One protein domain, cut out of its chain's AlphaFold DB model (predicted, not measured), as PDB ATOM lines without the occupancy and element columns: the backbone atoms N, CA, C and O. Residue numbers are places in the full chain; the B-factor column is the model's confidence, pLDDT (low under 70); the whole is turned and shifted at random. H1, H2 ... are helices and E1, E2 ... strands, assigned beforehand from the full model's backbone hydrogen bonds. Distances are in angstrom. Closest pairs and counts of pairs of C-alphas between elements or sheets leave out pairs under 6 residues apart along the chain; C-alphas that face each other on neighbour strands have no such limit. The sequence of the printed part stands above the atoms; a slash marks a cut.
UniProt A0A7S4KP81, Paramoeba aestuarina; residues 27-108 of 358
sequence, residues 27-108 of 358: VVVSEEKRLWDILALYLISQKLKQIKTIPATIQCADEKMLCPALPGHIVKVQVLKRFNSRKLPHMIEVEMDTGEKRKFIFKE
ATOM      1  N   VAL A  27     143.742  92.844 161.057       49.09
ATOM      2  CA  VAL A  27     142.722  92.919 160.007       49.09
ATOM      3  C   VAL A  27     143.189  93.931 158.964       49.09
ATOM      4  O   VAL A  27     143.357  95.114 159.269       49.09
ATOM      5  N   VAL A  28     143.466  93.465 157.745       52.91
ATOM      6  CA  VAL A  28     143.779  94.347 156.617       52.91
ATOM      7  C   VAL A  28     142.460  94.740 155.969       52.91
ATOM      8  O   VAL A  28     141.901  93.972 155.192       52.91
ATOM      9  N   VAL A  29     141.967  95.929 156.312       67.31
ATOM     10  CA  VAL A  29     140.816  96.536 155.638       67.31
ATOM     11  C   VAL A  29     141.234  96.892 154.211       67.31
ATOM     12  O   VAL A  29     142.293  97.493 154.011       67.31
ATOM     13  N   SER A  30     140.430  96.509 153.218       85.56
ATOM     14  CA  SER A  30     140.699  96.857 151.822       85.56
ATOM     15  C   SER A  30     140.729  98.381 151.638       85.56
ATOM     16  O   SER A  30     140.012  99.123 152.316       85.56
ATOM     17  N   GLU A  31     141.551  98.873 150.706       88.50
ATOM     18  CA  GLU A  31     141.608 100.316 150.421       88.50
ATOM     19  C   GLU A  31     140.233 100.844 149.980       88.50
ATOM     20  O   GLU A  31     139.824 101.929 150.378       88.50
ATOM     21  N   GLU A  32     139.463 100.034 149.249       90.50
ATOM     22  CA  GLU A  32     138.093 100.359 148.847       90.50
ATOM     23  C   GLU A  32     137.182 100.632 150.053       90.50
ATOM     24  O   GLU A  32     136.509 101.663 150.118       90.50
ATOM     25  N   LYS A  33     137.200  99.743 151.052       91.06
ATOM     26  CA  LYS A  33     136.407  99.889 152.277       91.06
ATOM     27  C   LYS A  33     136.836 101.121 153.076       91.06
ATOM     28  O   LYS A  33     135.985 101.868 153.556       91.06
ATOM     29  N   ARG A  34     138.141 101.385 153.157       92.44
ATOM     30  CA  ARG A  34     138.668 102.591 153.811       92.44
ATOM     31  C   ARG A  34     138.141 103.875 153.160       92.44
ATOM     32  O   ARG A  34     137.780 104.810 153.871       92.44
ATOM     33  N   LEU A  35     138.087 103.930 151.832       93.81
ATOM     34  CA  LEU A  35     137.564 105.088 151.103       93.81
ATOM     35  C   LEU A  35     136.059 105.292 151.347       93.81
ATOM     36  O   LEU A  35     135.626 106.425 151.562       93.81
ATOM     37  N   TRP A  36     135.273 104.211 151.400       95.56
ATOM     38  CA  TRP A  36     133.864 104.283 151.803       95.56
ATOM     39  C   TRP A  36     133.681 104.801 153.234       95.56
ATOM     40  O   TRP A  36     132.820 105.650 153.468       95.56
ATOM     41  N   ASP A  37     134.511 104.348 154.181       95.31
ATOM     42  CA  ASP A  37     134.475 104.824 155.568       95.31
ATOM     43  C   ASP A  37     134.793 106.326 155.662       95.31
ATOM     44  O   ASP A  37     134.118 107.057 156.388       95.31
ATOM     45  N   ILE A  38     135.777 106.814 154.897       94.12
ATOM     46  CA  ILE A  38     136.113 108.246 154.832       94.12
ATOM     47  C   ILE A  38     134.919 109.059 154.317       94.12
ATOM     48  O   ILE A  38     134.558 110.067 154.929       94.12
ATOM     49  N   LEU A  39     134.275 108.609 153.235       94.88
ATOM     50  CA  LEU A  39     133.099 109.281 152.682       94.88
ATOM     51  C   LEU A  39     131.929 109.298 153.681       94.88
ATOM     52  O   LEU A  39     131.280 110.332 153.848       94.88
ATOM     53  N   ALA A  40     131.678 108.191 154.384       95.88
ATOM     54  CA  ALA A  40     130.643 108.124 155.416       95.88
ATOM     55  C   ALA A  40     130.904 109.120 156.555       95.88
ATOM     56  O   ALA A  40     130.024 109.907 156.908       95.88
ATOM     57  N   LEU A  41     132.127 109.133 157.099       94.88
ATOM     58  CA  LEU A  41     132.524 110.050 158.172       94.88
ATOM     59  C   LEU A  41     132.404 111.515 157.745       94.88
ATOM     60  O   LEU A  41     131.930 112.347 158.525       94.88
ATOM     61  N   TYR A  42     132.776 111.826 156.501       94.31
ATOM     62  CA  TYR A  42     132.569 113.150 155.933       94.31
ATOM     63  C   TYR A  42     131.086 113.526 155.949       94.31
ATOM     64  O   TYR A  42     130.741 114.562 156.512       94.31
ATOM     65  N   LEU A  43     130.192 112.687 155.420       94.81
ATOM     66  CA  LEU A  43     128.755 112.986 155.378       94.81
ATOM     67  C   LEU A  43     128.131 113.134 156.773       94.81
ATOM     68  O   LEU A  43     127.331 114.049 156.979       94.81
ATOM     69  N   ILE A  44     128.537 112.311 157.742       94.94
ATOM     70  CA  ILE A  44     128.116 112.439 159.148       94.94
ATOM     71  C   ILE A  44     128.525 113.812 159.702       94.94
ATOM     72  O   ILE A  44     127.719 114.509 160.324       94.94
ATOM     73  N   SER A  45     129.752 114.264 159.416       93.69
ATOM     74  CA  SER A  45     130.239 115.581 159.858       93.69
ATOM     75  C   SER A  45     129.427 116.755 159.289       93.69
ATOM     76  O   SER A  45     129.332 117.802 159.933       93.69
ATOM     77  N   GLN A  46     128.772 116.564 158.137       94.56
ATOM     78  CA  GLN A  46     127.884 117.555 157.518       94.56
ATOM     79  C   GLN A  46     126.506 117.641 158.195       94.56
ATOM     80  O   GLN A  46     125.695 118.489 157.822       94.56
ATOM     81  N   LYS A  47     126.225 116.792 159.196       94.56
ATOM     82  CA  LYS A  47     124.987 116.799 159.994       94.56
ATOM     83  C   LYS A  47     123.733 116.793 159.116       94.56
ATOM     84  O   LYS A  47     122.830 117.613 159.302       94.56
ATOM     85  N   LEU A  48     123.655 115.852 158.170       94.50
ATOM     86  CA  LEU A  48     122.596 115.814 157.149       94.50
ATOM     87  C   LEU A  48     121.182 115.850 157.746       94.50
ATOM     88  O   LEU A  48     120.303 116.522 157.205       94.50
ATOM     89  N   LYS A  49     120.966 115.208 158.901       92.31
ATOM     90  CA  LYS A  49     119.687 115.212 159.638       92.31
ATOM     91  C   LYS A  49     119.232 116.613 160.087       92.31
ATOM     92  O   LYS A  49     118.040 116.822 160.285       92.31
ATOM     93  N   GLN A  50     120.142 117.582 160.213       93.75
ATOM     94  CA  GLN A  50     119.852 118.961 160.642       93.75
ATOM     95  C   GLN A  50     119.553 119.916 159.474       93.75
ATOM     96  O   GLN A  50     119.118 121.048 159.698       93.75
ATOM     97  N   ILE A  51     119.744 119.476 158.225       93.62
ATOM     98  CA  ILE A  51     119.441 120.277 157.034       93.62
ATOM     99  C   ILE A  51     117.924 120.511 156.954       93.62
ATOM    100  O   ILE A  51     117.141 119.558 156.884       93.62
ATOM    101  N   LYS A  52     117.502 121.782 156.967       91.81
ATOM    102  CA  LYS A  52     116.080 122.169 156.946       91.81
ATOM    103  C   LYS A  52     115.474 122.157 155.542       91.81
ATOM    104  O   LYS A  52     114.336 121.731 155.385       91.81
ATOM    105  N   THR A  53     116.233 122.602 154.543       93.44
ATOM    106  CA  THR A  53     115.761 122.742 153.158       93.44
ATOM    107  C   THR A  53     116.440 121.703 152.278       93.44
ATOM    108  O   THR A  53     117.665 121.658 152.223       93.44
ATOM    109  N   ILE A  54     115.645 120.875 151.602       93.44
ATOM    110  CA  ILE A  54     116.095 119.870 150.634       93.44
ATOM    111  C   ILE A  54     115.395 120.184 149.295       93.44
ATOM    112  O   ILE A  54     114.191 120.446 149.322       93.44
ATOM    113  N   PRO A  55     116.100 120.183 148.145       95.50
ATOM    114  CA  PRO A  55     117.480 119.731 147.961       95.50
ATOM    115  C   PRO A  55     118.535 120.684 148.544       95.50
ATOM    116  O   PRO A  55     118.352 121.899 148.552       95.50
ATOM    117  N   ALA A  56     119.647 120.123 149.023       96.19
ATOM    118  CA  ALA A  56     120.792 120.869 149.552       96.19
ATOM    119  C   ALA A  56     122.085 120.460 148.845       96.19
ATOM    120  O   ALA A  56     122.243 119.309 148.449       96.19
ATOM    121  N   THR A  57     123.019 121.399 148.698       96.19
ATOM    122  CA  THR A  57     124.328 121.152 148.083       96.19
ATOM    123  C   THR A  57     125.432 121.275 149.123       96.19
ATOM    124  O   THR A  57     125.509 122.279 149.827       96.19
ATOM    125  N   ILE A  58     126.306 120.276 149.163       93.62
ATOM    126  CA  ILE A  58     127.535 120.244 149.947       93.62
ATOM    127  C   ILE A  58     128.689 120.294 148.946       93.62
ATOM    128  O   ILE A  58     128.895 119.351 148.177       93.62
ATOM    129  N   GLN A  59     129.409 121.412 148.926       89.88
ATOM    130  CA  GLN A  59     130.623 121.540 148.121       89.88
ATOM    131  C   GLN A  59     131.748 120.778 148.811       89.88
ATOM    132  O   GLN A  59     131.963 120.950 150.011       89.88
ATOM    133  N   CYS A  60     132.444 119.925 148.068       84.81
ATOM    134  CA  CYS A  60     133.571 119.183 148.611       84.81
ATOM    135  C   CYS A  60     134.825 120.025 148.393       84.81
ATOM    136  O   CYS A  60     135.354 120.098 147.293       84.81
ATOM    137  N   ALA A  61     135.240 120.735 149.445       67.88
ATOM    138  CA  ALA A  61     136.412 121.612 149.398       67.88
ATOM    139  C   ALA A  61     137.742 120.836 149.350       67.88
ATOM    140  O   ALA A  61     138.781 121.426 149.065       67.88
ATOM    141  N   ASP A  62     137.715 119.536 149.653       67.56
ATOM    142  CA  ASP A  62     138.871 118.655 149.533       67.56
ATOM    143  C   ASP A  62     138.918 118.062 148.121       67.56
ATOM    144  O   ASP A  62     138.133 117.174 147.782       67.56
ATOM    145  N   GLU A  63     139.865 118.541 147.314       63.16
ATOM    146  CA  GLU A  63     140.115 118.079 145.943       63.16
ATOM    147  C   GLU A  63     140.501 116.587 145.860       63.16
ATOM    148  O   GLU A  63     140.687 116.071 144.763       63.16
ATOM    149  N   LYS A  64     140.634 115.875 146.992       80.88
ATOM    150  CA  LYS A  64     141.057 114.469 147.049       80.88
ATOM    151  C   LYS A  64     139.994 113.482 147.528       80.88
ATOM    152  O   LYS A  64     140.308 112.300 147.663       80.88
ATOM    153  N   MET A  65     138.760 113.904 147.809       89.94
ATOM    154  CA  MET A  65     137.747 112.954 148.279       89.94
ATOM    155  C   MET A  65     137.327 111.997 147.156       89.94
ATOM    156  O   MET A  65     136.968 112.433 146.068       89.94
ATOM    157  N   LEU A  66     137.353 110.690 147.419       92.75
ATOM    158  CA  LEU A  66     137.067 109.648 146.429       92.75
ATOM    159  C   LEU A  66     135.748 108.933 146.734       92.75
ATOM    160  O   LEU A  66     135.368 108.763 147.891       92.75
ATOM    161  N   CYS A  67     135.085 108.460 145.681       92.00
ATOM    162  CA  CYS A  67     133.960 107.534 145.763       92.00
ATOM    163  C   CYS A  67     134.384 106.225 145.091       92.00
ATOM    164  O   CYS A  67     134.575 106.235 143.879       92.00
ATOM    165  N   PRO A  68     134.516 105.096 145.806       92.06
ATOM    166  CA  PRO A  68     135.058 103.876 145.198       92.06
ATOM    167  C   PRO A  68     134.244 103.322 144.024       92.06
ATOM    168  O   PRO A  68     134.767 102.591 143.189       92.06
ATOM    169  N   ALA A  69     132.968 103.698 143.929       91.25
ATOM    170  CA  ALA A  69     132.096 103.311 142.830       91.25
ATOM    171  C   ALA A  69     132.317 104.111 141.529       91.25
ATOM    172  O   ALA A  69     131.704 103.763 140.516       91.25
ATOM    173  N   LEU A  70     133.107 105.194 141.553       92.50
ATOM    174  CA  LEU A  70     133.231 106.162 140.461       92.50
ATOM    175  C   LEU A  70     134.687 106.610 140.232       92.50
ATOM    176  O   LEU A  70     135.428 106.797 141.195       92.50
ATOM    177  N   PRO A  71     135.107 106.846 138.977       91.56
ATOM    178  CA  PRO A  71     136.417 107.418 138.690       91.56
ATOM    179  C   PRO A  71     136.466 108.923 139.003       91.56
ATOM    180  O   PRO A  71     135.513 109.660 138.738       91.56
ATOM    181  N   GLY A  72     137.622 109.383 139.486       91.94
ATOM    182  CA  GLY A  72     137.893 110.796 139.769       91.94
ATOM    183  C   GLY A  72     137.646 111.193 141.224       91.94
ATOM    184  O   GLY A  72     137.541 110.336 142.104       91.94
ATOM    185  N   HIS A  73     137.548 112.498 141.470       94.19
ATOM    186  CA  HIS A  73     137.315 113.066 142.802       94.19
ATOM    187  C   HIS A  73     135.912 113.644 142.921       94.19
ATOM    188  O   HIS A  73     135.363 114.192 141.968       94.19
ATOM    189  N   ILE A  74     135.329 113.545 144.111       95.25
ATOM    190  CA  ILE A  74     134.026 114.122 144.415       95.25
ATOM    191  C   ILE A  74     134.169 115.640 144.482       95.25
ATOM    192  O   ILE A  74     134.837 116.164 145.369       95.25
ATOM    193  N   VAL A  75     133.474 116.351 143.596       94.38
ATOM    194  CA  VAL A  75     133.417 117.823 143.624       94.38
ATOM    195  C   VAL A  75     132.213 118.322 144.413       94.38
ATOM    196  O   VAL A  75     132.253 119.372 145.058       94.38
ATOM    197  N   LYS A  76     131.117 117.560 144.393       94.12
ATOM    198  CA  LYS A  76     129.837 118.002 144.942       94.12
ATOM    199  C   LYS A  76     129.005 116.816 145.410       94.12
ATOM    200  O   LYS A  76     128.913 115.799 144.729       94.12
ATOM    201  N   VAL A  77     128.329 116.986 146.544       96.69
ATOM    202  CA  VAL A  77     127.279 116.072 147.005       96.69
ATOM    203  C   VAL A  77     125.965 116.833 147.116       96.69
ATOM    204  O   VAL A  77     125.878 117.866 147.780       96.69
ATOM    205  N   GLN A  78     124.922 116.329 146.467       97.25
ATOM    206  CA  GLN A  78     123.570 116.869 146.560       97.25
ATOM    207  C   GLN A  78     122.716 115.971 147.442       97.25
ATOM    208  O   GLN A  78     122.526 114.804 147.129       97.25
ATOM    209  N   VAL A  79     122.146 116.511 148.513       97.81
ATOM    210  CA  VAL A  79     121.102 115.835 149.286       97.81
ATOM    211  C   VAL A  79     119.783 116.082 148.565       97.81
ATOM    212  O   VAL A  79     119.275 117.199 148.589       97.81
ATOM    213  N   LEU A  80     119.250 115.063 147.893       97.38
ATOM    214  CA  LEU A  80     118.071 115.167 147.028       97.38
ATOM    215  C   LEU A  80     116.761 114.926 147.775       97.38
ATOM    216  O   LEU A  80     115.744 115.544 147.469       97.38
ATOM    217  N   LYS A  81     116.770 113.998 148.734       95.69
ATOM    218  CA  LYS A  81     115.578 113.591 149.485       95.69
ATOM    219  C   LYS A  81     115.977 113.089 150.864       95.69
ATOM    220  O   LYS A  81     116.982 112.401 151.001       95.69
ATOM    221  N   ARG A  82     115.149 113.367 151.869       94.56
ATOM    222  CA  ARG A  82     115.141 112.637 153.141       94.56
ATOM    223  C   ARG A  82     113.921 111.724 153.144       94.56
ATOM    224  O   ARG A  82     112.820 112.186 152.855       94.56
ATOM    225  N   PHE A  83     114.118 110.435 153.386       90.00
ATOM    226  CA  PHE A  83     113.007 109.493 153.500       90.00
ATOM    227  C   PHE A  83     112.387 109.584 154.898       90.00
ATOM    228  O   PHE A  83     113.096 109.803 155.877       90.00
ATOM    229  N   ASN A  84     111.075 109.362 154.997       82.06
ATOM    230  CA  ASN A  84     110.324 109.430 156.258       82.06
ATOM    231  C   ASN A  84     110.398 108.129 157.088       82.06
ATOM    232  O   ASN A  84     109.584 107.909 157.982       82.06
ATOM    233  N   SER A  85     111.370 107.257 156.810       79.25
ATOM    234  CA  SER A  85     111.625 106.031 157.575       79.25
ATOM    235  C   SER A  85     112.211 106.345 158.960       79.25
ATOM    236  O   SER A  85     112.781 107.416 159.171       79.25
ATOM    237  N   ARG A  86     112.159 105.386 159.898       78.94
ATOM    238  CA  ARG A  86     112.596 105.552 161.304       78.94
ATOM    239  C   ARG A  86     113.969 106.222 161.474       78.94
ATOM    240  O   ARG A  86     114.131 107.050 162.364       78.94
ATOM    241  N   LYS A  87     114.956 105.854 160.650       86.62
ATOM    242  CA  LYS A  87     116.340 106.363 160.730       86.62
ATOM    243  C   LYS A  87     116.610 107.592 159.850       86.62
ATOM    244  O   LYS A  87     117.719 108.118 159.872       86.62
ATOM    245  N   LEU A  88     115.594 108.078 159.131       90.56
ATOM    246  CA  LEU A  88     115.651 109.242 158.239       90.56
ATOM    247  C   LEU A  88     116.817 109.188 157.230       90.56
ATOM    248  O   LEU A  88     117.646 110.103 157.210       90.56
ATOM    249  N   PRO A  89     116.920 108.132 156.400       94.56
ATOM    250  CA  PRO A  89     118.006 108.035 155.437       94.56
ATOM    251  C   PRO A  89     117.899 109.116 154.357       94.56
ATOM    252  O   PRO A  89     116.825 109.675 154.105       94.56
ATOM    253  N   HIS A  90     119.022 109.409 153.706       97.31
ATOM    254  CA  HIS A  90     119.133 110.488 152.728       97.31
ATOM    255  C   HIS A  90     119.462 109.925 151.350       97.31
ATOM    256  O   HIS A  90     120.458 109.230 151.185       97.31
ATOM    257  N   MET A  91     118.661 110.264 150.342       97.75
ATOM    258  CA  MET A  91     119.089 110.110 148.957       97.75
ATOM    259  C   MET A  91     120.082 111.224 148.647       97.75
ATOM    260  O   MET A  91     119.715 112.404 148.661       97.75
ATOM    261  N   ILE A  92     121.316 110.842 148.360       97.94
ATOM    262  CA  ILE A  92     122.382 111.735 147.931       97.94
ATOM    263  C   ILE A  92     122.752 111.454 146.477       97.94
ATOM    264  O   ILE A  92     122.631 110.326 146.006       97.94
ATOM    265  N   GLU A  93     123.222 112.470 145.771       97.75
ATOM    266  CA  GLU A  93     123.873 112.346 144.471       97.75
ATOM    267  C   GLU A  93     125.297 112.871 144.593       97.75
ATOM    268  O   GLU A  93     125.510 114.033 144.942       97.75
ATOM    269  N   VAL A  94     126.255 111.991 144.341       96.56
ATOM    270  CA  VAL A  94     127.678 112.309 144.285       96.56
ATOM    271  C   VAL A  94     128.002 112.689 142.847       96.56
ATOM    272  O   VAL A  94     127.642 111.952 141.932       96.56
ATOM    273  N   GLU A  95     128.653 113.831 142.658       95.94
ATOM    274  CA  GLU A  95     129.124 114.336 141.370       95.94
ATOM    275  C   GLU A  95     130.651 114.422 141.389       95.94
ATOM    276  O   GLU A  95     131.239 114.983 142.321       95.94
ATOM    277  N   MET A  96     131.269 113.836 140.366       94.94
ATOM    278  CA  MET A  96     132.717 113.735 140.211       94.94
ATOM    279  C   MET A  96     133.270 114.880 139.350       94.94
ATOM    280  O   MET A  96     132.541 115.476 138.558       94.94
ATOM    281  N   ASP A  97     134.570 115.151 139.449       93.62
ATOM    282  CA  ASP A  97     135.321 116.062 138.568       93.62
ATOM    283  C   ASP A  97     135.258 115.651 137.084       93.62
ATOM    284  O   ASP A  97     135.311 116.498 136.193       93.62
ATOM    285  N   THR A  98     135.054 114.362 136.813       93.81
ATOM    286  CA  THR A  98     134.779 113.804 135.481       93.81
ATOM    287  C   THR A  98     133.391 114.169 134.934       93.81
ATOM    288  O   THR A  98     133.110 113.931 133.760       93.81
ATOM    289  N   GLY A  99     132.508 114.726 135.769       93.38
ATOM    290  CA  GLY A  99     131.103 114.993 135.462       93.38
ATOM    291  C   GLY A  99     130.172 113.793 135.671       93.38
ATOM    292  O   GLY A  99     128.953 113.949 135.556       93.38
ATOM    293  N   GLU A 100     130.703 112.605 135.996       95.81
ATOM    294  CA  GLU A 100     129.881 111.437 136.321       95.81
ATOM    295  C   GLU A 100     129.102 111.670 137.624       95.81
ATOM    296  O   GLU A 100     129.611 112.259 138.582       95.81
ATOM    297  N   LYS A 101     127.848 111.206 137.661       95.75
ATOM    298  CA  LYS A 101     126.978 111.317 138.835       95.75
ATOM    299  C   LYS A 101     126.422 109.961 139.223       95.75
ATOM    300  O   LYS A 101     125.992 109.197 138.359       95.75
ATOM    301  N   ARG A 102     126.348 109.685 140.524       96.56
ATOM    302  CA  ARG A 102     125.669 108.488 141.040       96.56
ATOM    303  C   ARG A 102     124.875 108.786 142.293       96.56
ATOM    304  O   ARG A 102     125.306 109.544 143.161       96.56
ATOM    305  N   LYS A 103     123.700 108.164 142.371       97.81
ATOM    306  CA  LYS A 103     122.789 108.296 143.502       97.81
ATOM    307  C   LYS A 103     122.974 107.145 144.479       97.81
ATOM    308  O   LYS A 103     123.011 105.984 144.074       97.81
ATOM    309  N   PHE A 104     123.005 107.487 145.758       98.00
ATOM    310  CA  PHE A 104     123.036 106.542 146.863       98.00
ATOM    311  C   PHE A 104     121.971 106.908 147.891       98.00
ATOM    312  O   PHE A 104     121.638 108.078 148.076       98.00
ATOM    313  N   ILE A 105     121.460 105.912 148.597       97.69
ATOM    314  CA  ILE A 105     120.772 106.082 149.867       97.69
ATOM    315  C   ILE A 105     121.838 105.951 150.949       97.69
ATOM    316  O   ILE A 105     122.346 104.860 151.196       97.69
ATOM    317  N   PHE A 106     122.183 107.069 151.577       97.75
ATOM    318  CA  PHE A 106     123.047 107.093 152.744       97.75
ATOM    319  C   PHE A 106     122.209 106.877 154.007       97.75
ATOM    320  O   PHE A 106     121.268 107.634 154.290       97.75
ATOM    321  N   LYS A 107     122.543 105.826 154.750       96.38
ATOM    322  CA  LYS A 107     121.903 105.438 156.003       96.38
ATOM    323  C   LYS A 107     122.866 105.745 157.154       96.38
ATOM    324  O   LYS A 107     123.949 105.182 157.226       96.38
ATOM    325  N   GLU A 108     122.472 106.672 158.022       94.25
ATOM    326  CA  GLU A 108     123.234 107.103 159.202       94.25
ATOM    327  C   GLU A 108     122.542 106.588 160.471       94.25
ATOM    328  O   GLU A 108     121.332 106.792 160.635       94.25
TER     329      GLU A 108
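AT A GLANCE: This is residues 27 to 108 of the 358 residues of a protein of Paramoeba aestuarina (UniProt A0A7S4KP81). A strongly twisted antiparallel sheet of four strands curls round one helix, H1, which packs on it with residues 39 to 44. The printed part has 82 residues, of mixed class, running H1, E1, E2, E3, E4; the sheet, in that strand order, is a meander, each strand the antiparallel neighbour of the one before. It is compact, with a radius of gyration of the C-alphas of 12.7 A and spans of 35 by 33 by 18 A.

HOW THE PARTS SIT: Inner strands E2, residues 74 to 82, and E3, residues 90 to 96, form a hairpin, with N 78 and O 93 within hydrogen-bond range at 2.8 A. Edge strand E1, residues 56 to 59, pairs with E2 through N 58 and O 77, 2.8 A. Edge strand E4, residues 101 to 108, pairs with E3 through N 92 and O 104, 2.8 A. H1, residues 31 to 45, is on the sheet; its closest C-alpha pair with E4 is Ile 44 and Glu 108, 7.2 A. In H1 every O i to N i+4 pair is within hydrogen-bond range.

IN THESE COORDINATES: H1 runs 21.2 A from C-alpha 31 at (141.608, 100.316, 150.421). E1 spans 10.0 A, E2 20.9 A, E3 18.8 A and E4 21.1 A, to C-alpha 108 at (123.234, 107.103, 159.202).

THE WHOLE: The farthest C-alphas, Val 27 and Thr 53, are 40.8 A apart. The printed part has no cut. The E1 to E2 link is long, 14 residues. Residues 27 to 29 and 61 to 63 have pLDDT under 70.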